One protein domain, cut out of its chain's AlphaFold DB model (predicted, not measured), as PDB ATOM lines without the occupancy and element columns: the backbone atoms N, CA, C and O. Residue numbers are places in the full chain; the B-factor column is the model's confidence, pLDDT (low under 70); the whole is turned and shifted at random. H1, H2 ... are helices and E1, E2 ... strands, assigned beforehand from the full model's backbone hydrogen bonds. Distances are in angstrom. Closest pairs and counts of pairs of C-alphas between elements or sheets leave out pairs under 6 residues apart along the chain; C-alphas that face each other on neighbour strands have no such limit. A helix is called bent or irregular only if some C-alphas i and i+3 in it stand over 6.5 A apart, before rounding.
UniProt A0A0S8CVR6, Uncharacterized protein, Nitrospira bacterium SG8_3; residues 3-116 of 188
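This is residues 3 to 116 of the 188 residues of an uncharacterized protein of Nitrospira bacterium SG8_3 (UniProt A0A0S8CVR6). A twisted sheet of five strands makes the core, with H1 packed along one face and, on the opposite face, H2 over E4 and the small strand pair E2 and E5. H3 sits over the E1 end of the sheet, on the same face as H1, while the loop before H2 makes the other end of the longest axis. The printed part has 114 residues with three named helices and seven named strands, in the order H1 E1 E2 E3 E4 H2 E5 E6 E7 H3, and its class is mixed, helices and strands. The large sheet runs E1 E7 E6 E3 E4 and is mixed; the small one is antiparallel. The whole is compact, with a radius of gyration of the C-alphas of 13.5 A and spans of 41 by 28 by 20 A.

In the large sheet, E1 is residues 25 to 30, 16.4 A long, from C-alpha 25 at (105.272, 115.542, 135.710). E7 is residues 102 to 107, 16.8 A, E6 is 90 to 97, 22.4 A, E3 is 45 to 52, 23.2 A, and E4 is 58 to 65, 21.9 A. E2 is residues 33 to 35 and E5 is 83 to 85. H1 is residues 10 to 17, 10.3 A, H2 is 76 to 79, and H3 is 109 to 115, 10.3 A, ending with C-alpha 115 at (108.267, 123.163, 144.543). H3 is irregular, but only just: C-alphas 110 and 113 are 6.9 A apart.

E6 and E3 are antiparallel, with N 49 and O 93 at 2.8 A. E3 and E4 form a hairpin, with N 50 and O 59 at 2.9 A. E6 and E7 form another, with N 94 and O 104 at 2.9 A. E1 and E7 are parallel, with N 105 and O 27 at 2.8 A. Residues 3 to 4 pair antiparallel with residues 25 to 26 of E1. H1 is on the sheet at a height of 8.8 A, over E6 and along it at 8 degrees on the local plane; its closest C-alphas to E3 are Ala 15 and Ile 49, 7.2 A. H2 is on the opposite face, over E4 at a height of 7.4 A, and the C-alphas of Gly 63 and Val 77 are the closest, 5.0 A. H3 is on the same face as H1, only just over E7, with 3 of its C-alphas falling on that strand. H3 touches E1, closest at the C-alphas of Gly 30 and Pro 109, 4.4 A. E2 and E5 are antiparallel, with N 34 and O 84 at 2.9 A, and E2 and E6 are near each other, with 5 pairs of C-alphas within 10 A. In H1 every O i to N i+4 pair is within hydrogen-bond range; H3 has 1 of 3, beside 3 of 4 O i to N i+3 pairs, and H2 is too short for an i+4 pair.

The two C-alphas farthest apart are those of Phe 71 and Gln 113, 41.6 A. The printed part has no cut, and no link is long. Mean pLDDT of the printed part is 92.2, of H2 75, and no printed residue is under 70.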
ATOM      1  N   VAL A   3     104.390 117.875 140.276       95.25
ATOM      2  CA  VAL A   3     104.930 119.103 139.680       95.25
ATOM      3  C   VAL A   3     105.383 118.798 138.265       95.25
ATOM      4  O   VAL A   3     105.824 117.683 137.978       95.25
ATOM      5  N   ARG A   4     105.259 119.768 137.360       95.75
ATOM      6  CA  ARG A   4     105.785 119.612 136.007       95.75
ATOM      7  C   ARG A   4     107.304 119.579 136.065       95.75
ATOM      8  O   ARG A   4     107.926 120.452 136.658       95.75
ATOM      9  N   THR A   5     107.914 118.623 135.376       96.62
ATOM     10  CA  THR A   5     109.372 118.435 135.395       96.62
ATOM     11  C   THR A   5     110.116 119.702 134.969       96.62
ATOM     12  O   THR A   5     111.158 120.010 135.523       96.62
ATOM     13  N   LYS A   6     109.552 120.487 134.042       96.50
ATOM     14  CA  LYS A   6     110.145 121.747 133.555       96.50
ATOM     15  C   LYS A   6     110.085 122.914 134.546       96.50
ATOM     16  O   LYS A   6     110.769 123.905 134.331       96.50
ATOM     17  N   GLU A   7     109.233 122.827 135.564       95.44
ATOM     18  CA  GLU A   7     109.060 123.865 136.592       95.44
ATOM     19  C   GLU A   7     109.928 123.587 137.829       95.44
ATOM     20  O   GLU A   7     110.012 124.413 138.732       95.44
ATOM     21  N   LEU A   8     110.596 122.430 137.874       96.38
ATOM     22  CA  LEU A   8     111.528 122.094 138.943       96.38
ATOM     23  C   LEU A   8     112.805 122.942 138.871       96.38
ATOM     24  O   LEU A   8     113.240 123.303 137.779       96.38
ATOM     25  N   PRO A   9     113.495 123.155 140.002       96.44
ATOM     26  CA  PRO A   9     114.874 123.630 140.003       96.44
ATOM     27  C   PRO A   9     115.791 122.790 139.099       96.44
ATOM     28  O   PRO A   9     115.696 121.560 139.077       96.44
ATOM     29  N   ASP A  10     116.733 123.442 138.412       97.38
ATOM     30  CA  ASP A  10     117.679 122.808 137.478       97.38
ATOM     31  C   ASP A  10     118.403 121.592 138.071       97.38
ATOM     32  O   ASP A  10     118.627 120.596 137.381       97.38
ATOM     33  N   CYS A  11     118.760 121.645 139.356       97.56
ATOM     34  CA  CYS A  11     119.430 120.544 140.043       97.56
ATOM     35  C   CYS A  11     118.565 119.269 140.078       97.56
ATOM     36  O   CYS A  11     119.071 118.177 139.808       97.56
ATOM     37  N   LEU A  12     117.256 119.409 140.317       97.75
ATOM     38  CA  LEU A  12     116.292 118.308 140.301       97.75
ATOM     39  C   LEU A  12     116.013 117.828 138.872       97.75
ATOM     40  O   LEU A  12     115.970 116.620 138.646       97.75
ATOM     41  N   GLN A  13     115.905 118.741 137.900       98.12
ATOM     42  CA  GLN A  13     115.746 118.373 136.485       98.12
ATOM     43  C   GLN A  13     116.917 117.518 135.996       98.12
ATOM     44  O   GLN A  13     116.716 116.427 135.468       98.12
ATOM     45  N   ARG A  14     118.155 117.966 136.244       97.94
ATOM     46  CA  ARG A  14     119.369 117.225 135.875       97.94
ATOM     47  C   ARG A  14     119.476 115.895 136.614       97.94
ATOM     48  O   ARG A  14     120.103 114.971 136.099       97.94
ATOM     49  N   ALA A  15     118.978 115.805 137.848       97.94
ATOM     50  CA  ALA A  15     118.977 114.557 138.609       97.94
ATOM     51  C   ALA A  15     117.991 113.544 138.005       97.94
ATOM     52  O   ALA A  15     118.375 112.400 137.769       97.94
ATOM     53  N   LEU A  16     116.775 113.973 137.662       98.12
ATOM     54  CA  LEU A  16     115.790 113.150 136.953       98.12
ATOM     55  C   LEU A  16     116.291 112.700 135.571       98.12
ATOM     56  O   LEU A  16     116.154 111.533 135.211       98.12
ATOM     57  N   ASP A  17     116.933 113.596 134.824       97.50
ATOM     58  CA  ASP A  17     117.501 113.273 133.511       97.50
ATOM     59  C   ASP A  17     118.618 112.217 133.601       97.50
ATOM     60  O   ASP A  17     118.705 111.325 132.762       97.50
ATOM     61  N   SER A  18     119.406 112.218 134.688       97.44
ATOM     62  CA  SER A  18     120.481 111.230 134.909       97.44
ATOM     63  C   SER A  18     120.001 109.781 135.071       97.44
ATOM     64  O   SER A  18     120.805 108.854 134.991       97.44
ATOM     65  N   VAL A  19     118.698 109.584 135.287       96.56
ATOM     66  CA  VAL A  19     118.036 108.272 135.370       96.56
ATOM     67  C   VAL A  19     117.026 108.071 134.231       96.56
ATOM     68  O   VAL A  19     116.107 107.255 134.333       96.56
ATOM     69  N   SER A  20     117.180 108.828 133.140       96.44
ATOM     70  CA  SER A  20     116.329 108.779 131.946       96.44
ATOM     71  C   SER A  20     114.845 109.026 132.243       96.44
ATOM     72  O   SER A  20     113.950 108.420 131.644       96.44
ATOM     73  N   TYR A  21     114.547 109.892 133.216       97.19
ATOM     74  CA  TYR A  21     113.174 110.272 133.523       97.19
ATOM     75  C   TYR A  21     112.699 111.385 132.584       97.19
ATOM     76  O   TYR A  21     113.008 112.558 132.774       97.19
ATOM     77  N   HIS A  22     111.885 111.025 131.589       95.62
ATOM     78  CA  HIS A  22     111.390 111.968 130.570       95.62
ATOM     79  C   HIS A  22     109.877 112.233 130.646       95.62
ATOM     80  O   HIS A  22     109.259 112.694 129.681       95.62
ATOM     81  N   ARG A  23     109.236 111.927 131.785       95.56
ATOM     82  CA  ARG A  23     107.808 112.229 131.976       95.56
ATOM     83  C   ARG A  23     107.602 113.727 132.217       95.56
ATOM     84  O   ARG A  23     108.499 114.444 132.658       95.56
ATOM     85  N   LYS A  24     106.397 114.205 131.893       95.25
ATOM     86  CA  LYS A  24     106.039 115.633 131.961       95.25
ATOM     87  C   LYS A  24     105.854 116.140 133.387       95.25
ATOM     88  O   LYS A  24     106.037 117.331 133.613       95.25
ATOM     89  N   ASP A  25     105.466 115.260 134.298       96.12
ATOM     90  CA  ASP A  25     105.272 115.542 135.710       96.12
ATOM     91  C   ASP A  25     105.880 114.443 136.574       96.12
ATOM     92  O   ASP A  25     106.033 113.316 136.113       96.12
ATOM     93  N   VAL A  26     106.223 114.789 137.815       96.75
ATOM     94  CA  VAL A  26     106.808 113.891 138.817       96.75
ATOM     95  C   VAL A  26     106.076 114.037 140.148       96.75
ATOM     96  O   VAL A  26     105.580 115.120 140.465       96.75
ATOM     97  N   SER A  27     105.984 112.947 140.913       95.75
ATOM     98  CA  SER A  27     105.396 112.980 142.255       95.75
ATOM     99  C   SER A  27     106.344 113.669 143.238       95.75
ATOM    100  O   SER A  27     107.552 113.442 143.194       95.75
ATOM    101  N   VAL A  28     105.795 114.487 144.129       96.38
ATOM    102  CA  VAL A  28     106.505 115.161 145.218       96.38
ATOM    103  C   VAL A  28     105.808 114.861 146.540       96.38
ATOM    104  O   VAL A  28     104.580 114.996 146.661       96.38
ATOM    105  N   GLU A  29     106.609 114.483 147.530       95.69
ATOM    106  CA  GLU A  29     106.199 114.171 148.895       95.69
ATOM    107  C   GLU A  29     107.019 114.986 149.902       95.69
ATOM    108  O   GLU A  29     108.237 115.099 149.787       95.69
ATOM    109  N   GLY A  30     106.344 115.546 150.907       95.62
ATOM    110  CA  GLY A  30     106.988 116.234 152.025       95.62
ATOM    111  C   GLY A  30     107.131 115.290 153.201       95.62
ATOM    112  O   GLY A  30     106.117 114.919 153.790       95.62
ATOM    113  N   LYS A  31     108.357 114.905 153.546       97.00
ATOM    114  CA  LYS A  31     108.645 114.040 154.694       97.00
ATOM    115  C   LYS A  31     109.901 114.530 155.404       97.00
ATOM    116  O   LYS A  31     110.840 114.993 154.765       97.00
ATOM    117  N   THR A  32     109.919 114.439 156.728       96.81
ATOM    118  CA  THR A  32     111.116 114.726 157.537       96.81
ATOM    119  C   THR A  32     112.114 113.573 157.497       96.81
ATOM    120  O   THR A  32     113.305 113.785 157.708       96.81
ATOM    121  N   GLU A  33     111.639 112.364 157.194       96.81
ATOM    122  CA  GLU A  33     112.457 111.164 157.076       96.81
ATOM    123  C   GLU A  33     111.998 110.293 155.903       96.81
ATOM    124  O   GLU A  33     110.836 110.329 155.486       96.81
ATOM    125  N   THR A  34     112.914 109.507 155.349       95.81
ATOM    126  CA  THR A  34     112.611 108.573 154.267       95.81
ATOM    127  C   THR A  34     113.511 107.353 154.332       95.81
ATOM    128  O   THR A  34     114.638 107.425 154.815       95.81
ATOM    129  N   GLN A  35     113.013 106.232 153.829       93.06
ATOM    130  CA  GLN A  35     113.830 105.054 153.601       93.06
ATOM    131  C   GLN A  35     114.322 105.099 152.154       93.06
ATOM    132  O   GLN A  35     113.575 105.465 151.244       93.06
ATOM    133  N   ILE A  36     115.590 104.756 151.942       89.75
ATOM    134  CA  ILE A  36     116.179 104.711 150.597       89.75
ATOM    135  C   ILE A  36     115.868 103.402 149.871       89.75
ATOM    136  O   ILE A  36     116.199 103.272 148.691       89.75
ATOM    137  N   ASN A  37     115.243 102.443 150.563       86.25
ATOM    138  CA  ASN A  37     114.853 101.189 149.957       86.25
ATOM    139  C   ASN A  37     113.734 101.401 148.939       86.25
ATOM    140  O   ASN A  37     112.678 101.966 149.224       86.25
ATOM    141  N   VAL A  38     113.962 100.918 147.723       83.12
ATOM    142  CA  VAL A  38     112.952 100.972 146.672       83.12
ATOM    143  C   VAL A  38     112.724  99.568 146.153       83.12
ATOM    144  O   VAL A  38     113.607  98.945 145.575       83.12
ATOM    145  N   PHE A  39     111.506  99.072 146.342       76.31
ATOM    146  CA  PHE A  39     111.107  97.788 145.787       76.31
ATOM    147  C   PHE A  39     110.938  97.916 144.270       76.31
ATOM    148  O   PHE A  39     110.106  98.685 143.784       76.31
ATOM    149  N   SER A  40     111.717  97.143 143.515       79.38
ATOM    150  CA  SER A  40     111.561  96.987 142.068       79.38
ATOM    151  C   SER A  40     111.332  95.518 141.720       79.38
ATOM    152  O   SER A  40     111.981  94.645 142.290       79.38
ATOM    153  N   GLY A  41     110.406  95.251 140.800       81.88
ATOM    154  CA  GLY A  41     110.128  93.899 140.310       81.88
ATOM    155  C   GLY A  41     111.135  93.409 139.266       81.88
ATOM    156  O   GLY A  41     112.133  94.070 138.965       81.88
ATOM    157  N   GLU A  42     110.840  92.249 138.681       86.12
ATOM    158  CA  GLU A  42     111.609  91.675 137.575       86.12
ATOM    159  C   GLU A  42     111.717  92.657 136.394       86.12
ATOM    160  O   GLU A  42     110.762  93.355 136.048       86.12
ATOM    161  N   GLY A  43     112.908  92.750 135.794       89.56
ATOM    162  CA  GLY A  43     113.167  93.664 134.675       89.56
ATOM    163  C   GLY A  43     113.234  95.148 135.055       89.56
ATOM    164  O   GLY A  43     113.259  96.004 134.167       89.56
ATOM    165  N   ALA A  44     113.279  95.469 136.350       92.75
ATOM    166  CA  ALA A  44     113.500  96.819 136.847       92.75
ATOM    167  C   ALA A  44     114.721  96.892 137.774       92.75
ATOM    168  O   ALA A  44     115.153  95.894 138.355       92.75
ATOM    169  N   LYS A  45     115.285  98.095 137.891       92.75
ATOM    170  CA  LYS A  45     116.406  98.425 138.769       92.75
ATOM    171  C   LYS A  45     116.059  99.660 139.581       92.75
ATOM    172  O   LYS A  45     115.845 100.737 139.019       92.75
ATOM    173  N   ALA A  46     116.001  99.499 140.893       94.38
ATOM    174  CA  ALA A  46     115.785 100.586 141.830       94.38
ATOM    175  C   ALA A  46     116.925 101.620 141.804       94.38
ATOM    176  O   ALA A  46     118.079 101.304 141.494       94.38
ATOM    177  N   PHE A  47     116.613 102.865 142.153       95.44
ATOM    178  CA  PHE A  47     117.606 103.903 142.399       95.44
ATOM    179  C   PHE A  47     117.149 104.862 143.498       95.44
ATOM    180  O   PHE A  47     115.955 105.119 143.671       95.44
ATOM    181  N   ALA A  48     118.132 105.442 144.180       96.75
ATOM    182  CA  ALA A  48     117.962 106.573 145.078       96.75
ATOM    183  C   ALA A  48     118.983 107.658 144.711       96.75
ATOM    184  O   ALA A  48     120.182 107.391 144.645       96.75
ATOM    185  N   ILE A  49     118.532 108.884 144.462       97.31
ATOM    186  CA  ILE A  49     119.410 110.039 144.240       97.31
ATOM    187  C   ILE A  49     119.288 110.961 145.440       97.31
ATOM    188  O   ILE A  49     118.235 111.552 145.659       97.31
ATOM    189  N   ILE A  50     120.367 111.109 146.194       96.94
ATOM    190  CA  ILE A  50     120.460 112.067 147.293       96.94
ATOM    191  C   ILE A  50     121.000 113.370 146.710       96.94
ATOM    192  O   ILE A  50     122.028 113.354 146.033       96.94
ATOM    193  N   LEU A  51     120.312 114.484 146.948       97.50
ATOM    194  CA  LEU A  51     120.618 115.793 146.379       97.50
ATOM    195  C   LEU A  51     120.628 116.868 147.470       97.50
ATOM    196  O   LEU A  51     119.715 116.942 148.294       97.50
ATOM    197  N   ASN A  52     121.624 117.749 147.427       97.56
ATOM    198  CA  ASN A  52     121.601 119.017 148.146       97.56
ATOM    199  C   ASN A  52     120.987 120.095 147.238       97.56
ATOM    200  O   ASN A  52     121.536 120.426 146.189       97.56
ATOM    201  N   LEU A  53     119.840 120.646 147.631       96.31
ATOM    202  CA  LEU A  53     119.103 121.659 146.872       96.31
ATOM    203  C   LEU A  53     119.843 123.002 146.784       96.31
ATOM    204  O   LEU A  53     119.621 123.737 145.828       96.31
ATOM    205  N   GLY A  54     120.710 123.318 147.752       95.56
ATOM    206  CA  GLY A  54     121.473 124.568 147.780       95.56
ATOM    207  C   GLY A  54     122.717 124.542 146.890       95.56
ATOM    208  O   GLY A  54     122.984 125.513 146.190       95.56
ATOM    209  N   THR A  55     123.468 123.434 146.898       96.88
ATOM    210  CA  THR A  55     124.714 123.297 146.111       96.88
ATOM    211  C   THR A  55     124.508 122.597 144.767       96.88
ATOM    212  O   THR A  55     125.326 122.740 143.862       96.88
ATOM    213  N   GLY A  56     123.430 121.823 144.618       96.25
ATOM    214  CA  GLY A  56     123.195 120.951 143.467       96.25
ATOM    215  C   GLY A  56     124.038 119.668 143.464       96.25
ATOM    216  O   GLY A  56     123.932 118.885 142.517       96.25
ATOM    217  N   GLU A  57     124.855 119.429 144.497       97.50
ATOM    218  CA  GLU A  57     125.627 118.193 144.646       97.50
ATOM    219  C   GLU A  57     124.700 116.993 144.803       97.50
ATOM    220  O   GLU A  57     123.726 117.036 145.562       97.50
ATOM    221  N   ARG A  58     125.019 115.902 144.101       97.00
ATOM    222  CA  ARG A  58     124.199 114.692 144.098       97.00
ATOM    223  C   ARG A  58     125.024 113.424 144.192       97.00
ATOM    224  O   ARG A  58     126.111 113.333 143.627       97.00
ATOM    225  N   LYS A  59     124.436 112.411 144.818       97.00
ATOM    226  CA  LYS A  59     124.940 111.042 144.842       97.00
ATOM    227  C   LYS A  59     123.826 110.095 144.415       97.00
ATOM    228  O   LYS A  59     122.784 110.036 145.062       97.00
ATOM    229  N   THR A  60     124.066 109.349 143.343       96.62
ATOM    230  CA  THR A  60     123.151 108.305 142.875       96.62
ATOM    231  C   THR A  60     123.589 106.962 143.438       96.62
ATOM    232  O   THR A  60     124.746 106.568 143.293       96.62
ATOM    233  N   ILE A  61     122.657 106.262 144.067       94.50
ATOM    234  CA  ILE A  61     122.820 104.909 144.584       94.50
ATOM    235  C   ILE A  61     121.903 104.007 143.766       94.50
ATOM    236  O   ILE A  61     120.733 104.322 143.543       94.50
ATOM    237  N   TRP A  62     122.452 102.900 143.284       93.62
ATOM    238  CA  TRP A  62     121.754 101.973 142.405       93.62
ATOM    239  C   TRP A  62     121.432 100.677 143.141       93.62
ATOM    240  O   TRP A  62     122.327 100.064 143.715       93.62
ATOM    241  N   GLY A  63     120.174 100.248 143.051       91.00
ATOM    242  CA  GLY A  63     119.727  98.916 143.448       91.00
ATOM    243  C   GLY A  63     120.178  97.834 142.462       91.00
ATOM    244  O   GLY A  63     120.827  98.117 141.446       91.00
ATOM    245  N   SER A  64     119.847  96.581 142.757       89.06
ATOM    246  CA  SER A  64     120.103  95.459 141.846       89.06
ATOM    247  C   SER A  64     118.997  95.345 140.791       89.06
ATOM    248  O   SER A  64     117.897  95.876 140.947       89.06
ATOM    249  N   TRP A  65     119.287  94.664 139.681       89.25
ATOM    250  CA  TRP A  65     118.247  94.283 138.722       89.25
ATOM    251  C   TRP A  65     117.407  93.136 139.288       89.25
ATOM    252  O   TRP A  65     117.967  92.161 139.781       89.25
ATOM    253  N   GLY A  66     116.082  93.235 139.167       85.50
ATOM    254  CA  GLY A  66     115.159  92.179 139.595       85.50
ATOM    255  C   GLY A  66     114.824  92.175 141.088       85.50
ATOM    256  O   GLY A  66     114.235  91.211 141.567       85.50
ATOM    257  N   GLY A  67     115.163  93.247 141.811       81.75
ATOM    258  CA  GLY A  67     114.871  93.397 143.237       81.75
ATOM    259  C   GLY A  67     116.041  93.009 144.140       81.75
ATOM    260  O   GLY A  67     117.189  92.961 143.701       81.75
ATOM    261  N   ALA A  68     115.746  92.774 145.422       79.25
ATOM    262  CA  ALA A  68     116.766  92.581 146.446       79.25
ATOM    263  C   ALA A  68     117.643  91.351 146.162       79.25
ATOM    264  O   ALA A  68     117.160  90.219 146.118       79.25
ATOM    265  N   ASN A  69     118.948  91.577 146.000       79.12
ATOM    266  CA  ASN A  69     119.913  90.521 145.724       79.12
ATOM    267  C   ASN A  69     120.671  90.115 146.996       79.12
ATOM    268  O   ASN A  69     121.543  90.842 147.471       79.12
ATOM    269  N   MET A  70     120.395  88.912 147.503       77.81
ATOM    270  CA  MET A  70     121.067  88.349 148.685       77.81
ATOM    271  C   MET A  70     122.581  88.138 148.513       77.81
ATOM    272  O   MET A  70     123.299  88.038 149.503       77.81
ATOM    273  N   PHE A  71     123.084  88.110 147.275       81.69
ATOM    274  CA  PHE A  71     124.510  87.967 146.971       81.69
ATOM    275  C   PHE A  71     125.261  89.305 146.923       81.69
ATOM    276  O   PHE A  71     126.477  89.313 146.747       81.69
ATOM    277  N   ASN A  72     124.564  90.437 147.085       79.44
ATOM    278  CA  ASN A  72     125.175  91.762 147.173       79.44
ATOM    279  C   ASN A  72     124.783  92.463 148.490       79.44
ATOM    280  O   ASN A  72     123.989  93.408 148.478       79.44
ATOM    281  N   PRO A  73     125.349  92.033 149.634       72.69
ATOM    282  CA  PRO A  73     124.986  92.551 150.956       72.69
ATOM    283  C   PRO A  73     125.336  94.035 151.156       72.69
ATOM    284  O   PRO A  73     124.879  94.657 152.109       72.69
ATOM    285  N   HIS A  74     126.139  94.621 150.265       74.75
ATOM    286  CA  HIS A  74     126.516  96.032 150.316       74.75
ATOM    287  C   HIS A  74     125.532  96.950 149.581       74.75
ATOM    288  O   HIS A  74     125.733  98.167 149.564       74.75
ATOM    289  N   ASN A  75     124.475  96.405 148.966       77.56
ATOM    290  CA  ASN A  75     123.503  97.219 148.254       77.56
ATOM    291  C   ASN A  75     122.523  97.911 149.209       77.56
ATOM    292  O   ASN A  75     121.493  97.358 149.594       77.56
ATOM    293  N   GLN A  76     122.842  99.155 149.557       75.31
ATOM    294  CA  GLN A  76     122.033  99.968 150.462       75.31
ATOM    295  C   GLN A  76     120.603 100.185 149.942       75.31
ATOM    296  O   GLN A  76     119.667 100.119 150.722       75.31
ATOM    297  N   VAL A  77     120.389 100.363 148.635       75.19
ATOM    298  CA  VAL A  77     119.031 100.592 148.089       75.19
ATOM    299  C   VAL A  77     118.155  99.337 148.163       75.19
ATOM    300  O   VAL A  77     116.934  99.442 148.195       75.19
ATOM    301  N   ASP A  78     118.755  98.153 148.225       74.75
ATOM    302  CA  ASP A  78     118.001  96.903 148.309       74.75
ATOM    303  C   ASP A  78     117.759  96.462 149.763       74.75
ATOM    304  O   ASP A  78     116.755  95.811 150.050       74.75
ATOM    305  N   LEU A  79     118.685  96.784 150.676       76.56
ATOM    306  CA  LEU A  79     118.750  96.183 152.015       76.56
ATOM    307  C   LEU A  79     118.585  97.187 153.162       76.56
ATOM    308  O   LEU A  79     118.273  96.780 154.283       76.56
ATOM    309  N   ASP A  80     118.782  98.483 152.916       82.12
ATOM    310  CA  ASP A  80     118.692  99.505 153.957       82.12
ATOM    311  C   ASP A  80     117.241  99.932 154.209       82.12
ATOM    312  O   ASP A  80     116.709 100.859 153.596       82.12
ATOM    313  N   GLY A  81     116.597  99.243 155.150       80.94
ATOM    314  CA  GLY A  81     115.279  99.611 155.668       80.94
ATOM    315  C   GLY A  81     115.309 100.702 156.745       80.94
ATOM    316  O   GLY A  81     114.270 100.970 157.352       80.94
ATOM    317  N   SER A  82     116.463 101.305 157.046       90.12
ATOM    318  CA  SER A  82     116.532 102.350 158.068       90.12
ATOM    319  C   SER A  82     115.917 103.666 157.579       90.12
ATOM    320  O   SER A  82     115.921 103.996 156.390       90.12
ATOM    321  N   SER A  83     115.315 104.401 158.516       92.81
ATOM    322  CA  SER A  83     114.768 105.734 158.260       92.81
ATOM    323  C   SER A  83     115.895 106.759 158.332       92.81
ATOM    324  O   SER A  83     116.586 106.856 159.347       92.81
ATOM    325  N   HIS A  84     116.071 107.537 157.267       93.62
ATOM    326  CA  HIS A  84     117.072 108.594 157.178       93.62
ATOM    327  C   HIS A  84     116.408 109.958 157.263       93.62
ATOM    328  O   HIS A  84     115.456 110.245 156.533       93.62
ATOM    329  N   LYS A  85     116.941 110.837 158.115       96.38
ATOM    330  CA  LYS A  85     116.478 112.226 158.203       96.38
ATOM    331  C   LYS A  85     116.818 112.978 156.922       96.38
ATOM    332  O   LYS A  85     117.956 112.940 156.462       96.38
ATOM    333  N   ILE A  86     115.841 113.705 156.391       96.19
ATOM    334  CA  ILE A  86     116.023 114.592 155.244       96.19
ATOM    335  C   ILE A  86     116.380 115.980 155.787       96.19
ATOM    336  O   ILE A  86     115.544 116.601 156.447       96.19
ATOM    337  N   PRO A  87     117.599 116.496 155.543       95.62
ATOM    338  CA  PRO A  87     117.955 117.857 155.938       95.62
ATOM    339  C   PRO A  87     117.032 118.885 155.275       95.62
ATOM    340  O   PRO A  87     116.507 118.622 154.195       95.62
ATOM    341  N   ILE A  88     116.906 120.090 155.845       95.94
ATOM    342  CA  ILE A  88     116.071 121.156 155.258       95.94
ATOM    343  C   ILE A  88     116.459 121.407 153.799       95.94
ATOM    344  O   ILE A  88     115.583 121.453 152.955       95.94
ATOM    345  N   ASN A  89     117.749 121.473 153.461       95.81
ATOM    346  CA  ASN A  89     118.219 121.650 152.078       95.81
ATOM    347  C   ASN A  89     118.395 120.328 151.307       95.81
ATOM    348  O   ASN A  89     119.031 120.310 150.258       95.81
ATOM    349  N   GLY A  90     117.882 119.216 151.827       96.25
ATOM    350  CA  GLY A  90     117.985 117.898 151.219       96.25
ATOM    351  C   GLY A  90     116.772 117.549 150.357       96.25
ATOM    352  O   GLY A  90     115.634 117.917 150.658       96.25
ATOM    353  N   ALA A  91     117.027 116.787 149.300       97.62
ATOM    354  CA  ALA A  91     116.018 116.079 148.530       97.62
ATOM    355  C   ALA A  91     116.501 114.657 148.235       97.62
ATOM    356  O   ALA A  91     117.692 114.424 148.024       97.62
ATOM    357  N   VAL A  92     115.572 113.709 148.196       97.62
ATOM    358  CA  VAL A  92     115.835 112.323 147.810       97.62
ATOM    359  C   VAL A  92     114.895 111.959 146.670       97.62
ATOM    360  O   VAL A  92     113.682 112.086 146.804       97.62
ATOM    361  N   ILE A  93     115.431 111.521 145.535       97.81
ATOM    362  CA  ILE A  93     114.636 111.009 144.416       97.81
ATOM    363  C   ILE A  93     114.668 109.491 144.475       97.81
ATOM    364  O   ILE A  93     115.726 108.892 144.294       97.81
ATOM    365  N   LEU A  94     113.513 108.882 144.709       97.19
ATOM    366  CA  LEU A  94     113.336 107.436 144.780       97.19
ATOM    367  C   LEU A  94     112.615 106.957 143.525       97.19
ATOM    368  O   LEU A  94     111.657 107.595 143.084       97.19
ATOM    369  N   GLY A  95     113.050 105.847 142.942       95.94
ATOM    370  CA  GLY A  95     112.435 105.354 141.718       95.94
ATOM    371  C   GLY A  95     112.985 104.027 141.229       95.94
ATOM    372  O   GLY A  95     113.792 103.375 141.888       95.94
ATOM    373  N   SER A  96     112.562 103.634 140.031       95.81
ATOM    374  CA  SER A  96     113.200 102.533 139.312       95.81
ATOM    375  C   SER A  96     113.242 102.796 137.810       95.81
ATOM    376  O   SER A  96     112.363 103.475 137.271       95.81
ATOM    377  N   ILE A  97     114.255 102.235 137.153       95.12
ATOM    378  CA  ILE A  97     114.387 102.144 135.693       95.12
ATOM    379  C   ILE A  97     114.012 100.728 135.226       95.12
ATOM    380  O   ILE A  97     114.067  99.789 136.012       95.12
ATOM    381  N   GLY A  98     113.640 100.556 133.957       91.69
ATOM    382  CA  GLY A  98     113.184  99.281 133.387       91.69
ATOM    383  C   GLY A  98     112.374  99.537 132.118       91.69
ATOM    384  O   GLY A  98     112.768 100.369 131.306       91.69
ATOM    385  N   HIS A  99     111.194  98.919 131.984       88.94
ATOM    386  CA  HIS A  99     110.261  99.231 130.887       88.94
ATOM    387  C   HIS A  99     109.854 100.717 130.857       88.94
ATOM    388  O   HIS A  99     109.683 101.315 129.797       88.94
ATOM    389  N   SER A 100     109.692 101.337 132.028       92.25
ATOM    390  CA  SER A 100     109.504 102.782 132.128       92.25
ATOM    391  C   SER A 100     110.103 103.309 133.418       92.25
ATOM    392  O   SER A 100     109.894 102.706 134.470       92.25
ATOM    393  N   THR A 101     110.766 104.461 133.355       95.56
ATOM    394  CA  THR A 101     111.263 105.126 134.557       95.56
ATOM    395  C   THR A 101     110.104 105.748 135.328       95.56
ATOM    396  O   THR A 101     109.296 106.506 134.774       95.56
ATOM    397  N   TRP A 102     110.029 105.439 136.618       95.00
ATOM    398  CA  TRP A 102     109.187 106.146 137.577       95.00
ATOM    399  C   TRP A 102     110.065 106.754 138.669       95.00
ATOM    400  O   TRP A 102     111.139 106.235 138.964       95.00
ATOM    401  N   ALA A 103     109.620 107.876 139.222       97.25
ATOM    402  CA  ALA A 103     110.352 108.616 140.234       97.25
ATOM    403  C   ALA A 103     109.380 109.390 141.128       97.25
ATOM    404  O   ALA A 103     108.353 109.889 140.655       97.25
ATOM    405  N   THR A 104     109.758 109.517 142.393       97.31
ATOM    406  CA  THR A 104     109.124 110.351 143.408       97.31
ATOM    407  C   THR A 104     110.211 111.173 144.082       97.31
ATOM    408  O   THR A 104     111.223 110.632 144.525       97.31
ATOM    409  N   ILE A 105     110.009 112.483 144.158       97.75
ATOM    410  CA  ILE A 105     110.882 113.397 144.886       97.75
ATOM    411  C   ILE A 105     110.357 113.501 146.316       97.75
ATOM    412  O   ILE A 105     109.222 113.915 146.541       97.75
ATOM    413  N   VAL A 106     111.192 113.163 147.286       97.75
ATOM    414  CA  VAL A 106     110.931 113.359 148.708       97.75
ATOM    415  C   VAL A 106     111.771 114.538 149.188       97.75
ATOM    416  O   VAL A 106     112.989 114.551 149.014       97.75
ATOM    417  N   VAL A 107     111.129 115.544 149.772       97.56
ATOM    418  CA  VAL A 107     111.795 116.742 150.303       97.56
ATOM    419  C   VAL A 107     111.368 117.015 151.733       97.56
ATOM    420  O   VAL A 107     110.300 116.578 152.166       97.56
ATOM    421  N   HIS A 108     112.169 117.804 152.451       97.50
ATOM    422  CA  HIS A 108     111.740 118.351 153.731       97.50
ATOM    423  C   HIS A 108     110.456 119.193 153.549       97.50
ATOM    424  O   HIS A 108     110.377 119.961 152.581       97.50
ATOM    425  N   PRO A 109     109.457 119.109 154.454       95.62
ATOM    426  CA  PRO A 109     108.185 119.822 154.307       95.62
ATOM    427  C   PRO A 109     108.330 121.336 154.102       95.62
ATOM    428  O   PRO A 109     107.555 121.926 153.359       95.62
ATOM    429  N   GLU A 110     109.360 121.962 154.671       95.44
ATOM    430  CA  GLU A 110     109.636 123.398 154.488       95.44
ATOM    431  C   GLU A 110     109.954 123.805 153.040       95.44
ATOM    432  O   GLU A 110     109.770 124.961 152.662       95.44
ATOM    433  N   ASN A 111     110.408 122.872 152.200       94.19
ATOM    434  CA  ASN A 111     110.671 123.151 150.789       94.19
ATOM    435  C   ASN A 111     109.515 122.776 149.871       94.19
ATOM    436  O   ASN A 111     109.555 123.115 148.690       94.19
ATOM    437  N   ILE A 112     108.478 122.105 150.377       92.25
ATOM    438  CA  ILE A 112     107.416 121.596 149.513       92.25
ATOM    439  C   ILE A 112     106.650 122.727 148.823       92.25
ATOM    440  O   ILE A 112     106.364 122.641 147.634       92.25
ATOM    441  N   GLN A 113     106.398 123.824 149.541       88.88
ATOM    442  CA  GLN A 113     105.683 124.988 149.013       88.88
ATOM    443  C   GLN A 113     106.473 125.708 147.915       88.88
ATOM    444  O   GLN A 113     105.875 126.320 147.041       88.88
ATOM    445  N   LYS A 114     107.810 125.608 147.926       89.75
ATOM    446  CA  LYS A 114     108.669 126.187 146.879       89.75
ATOM    447  C   LYS A 114     108.631 125.375 145.584       89.75
ATOM    448  O   LYS A 114     108.964 125.902 144.530       89.75
ATOM    449  N   LEU A 115     108.293 124.088 145.677       88.38
ATOM    450  CA  LEU A 115     108.267 123.163 144.543       88.38
ATOM    451  C   LEU A 115     106.871 122.976 143.959       88.38
ATOM    452  O   LEU A 115     106.750 122.526 142.825       88.38
ATOM    453  N   LEU A 116     105.824 123.248 144.732       88.44
ATOM    454  CA  LEU A 116     104.458 122.995 144.310       88.44
ATOM    455  C   LEU A 116     103.761 124.278 143.862       88.44
ATOM    456  O   LEU A 116     103.931 125.319 144.495       88.44
TER     457      LEU A 116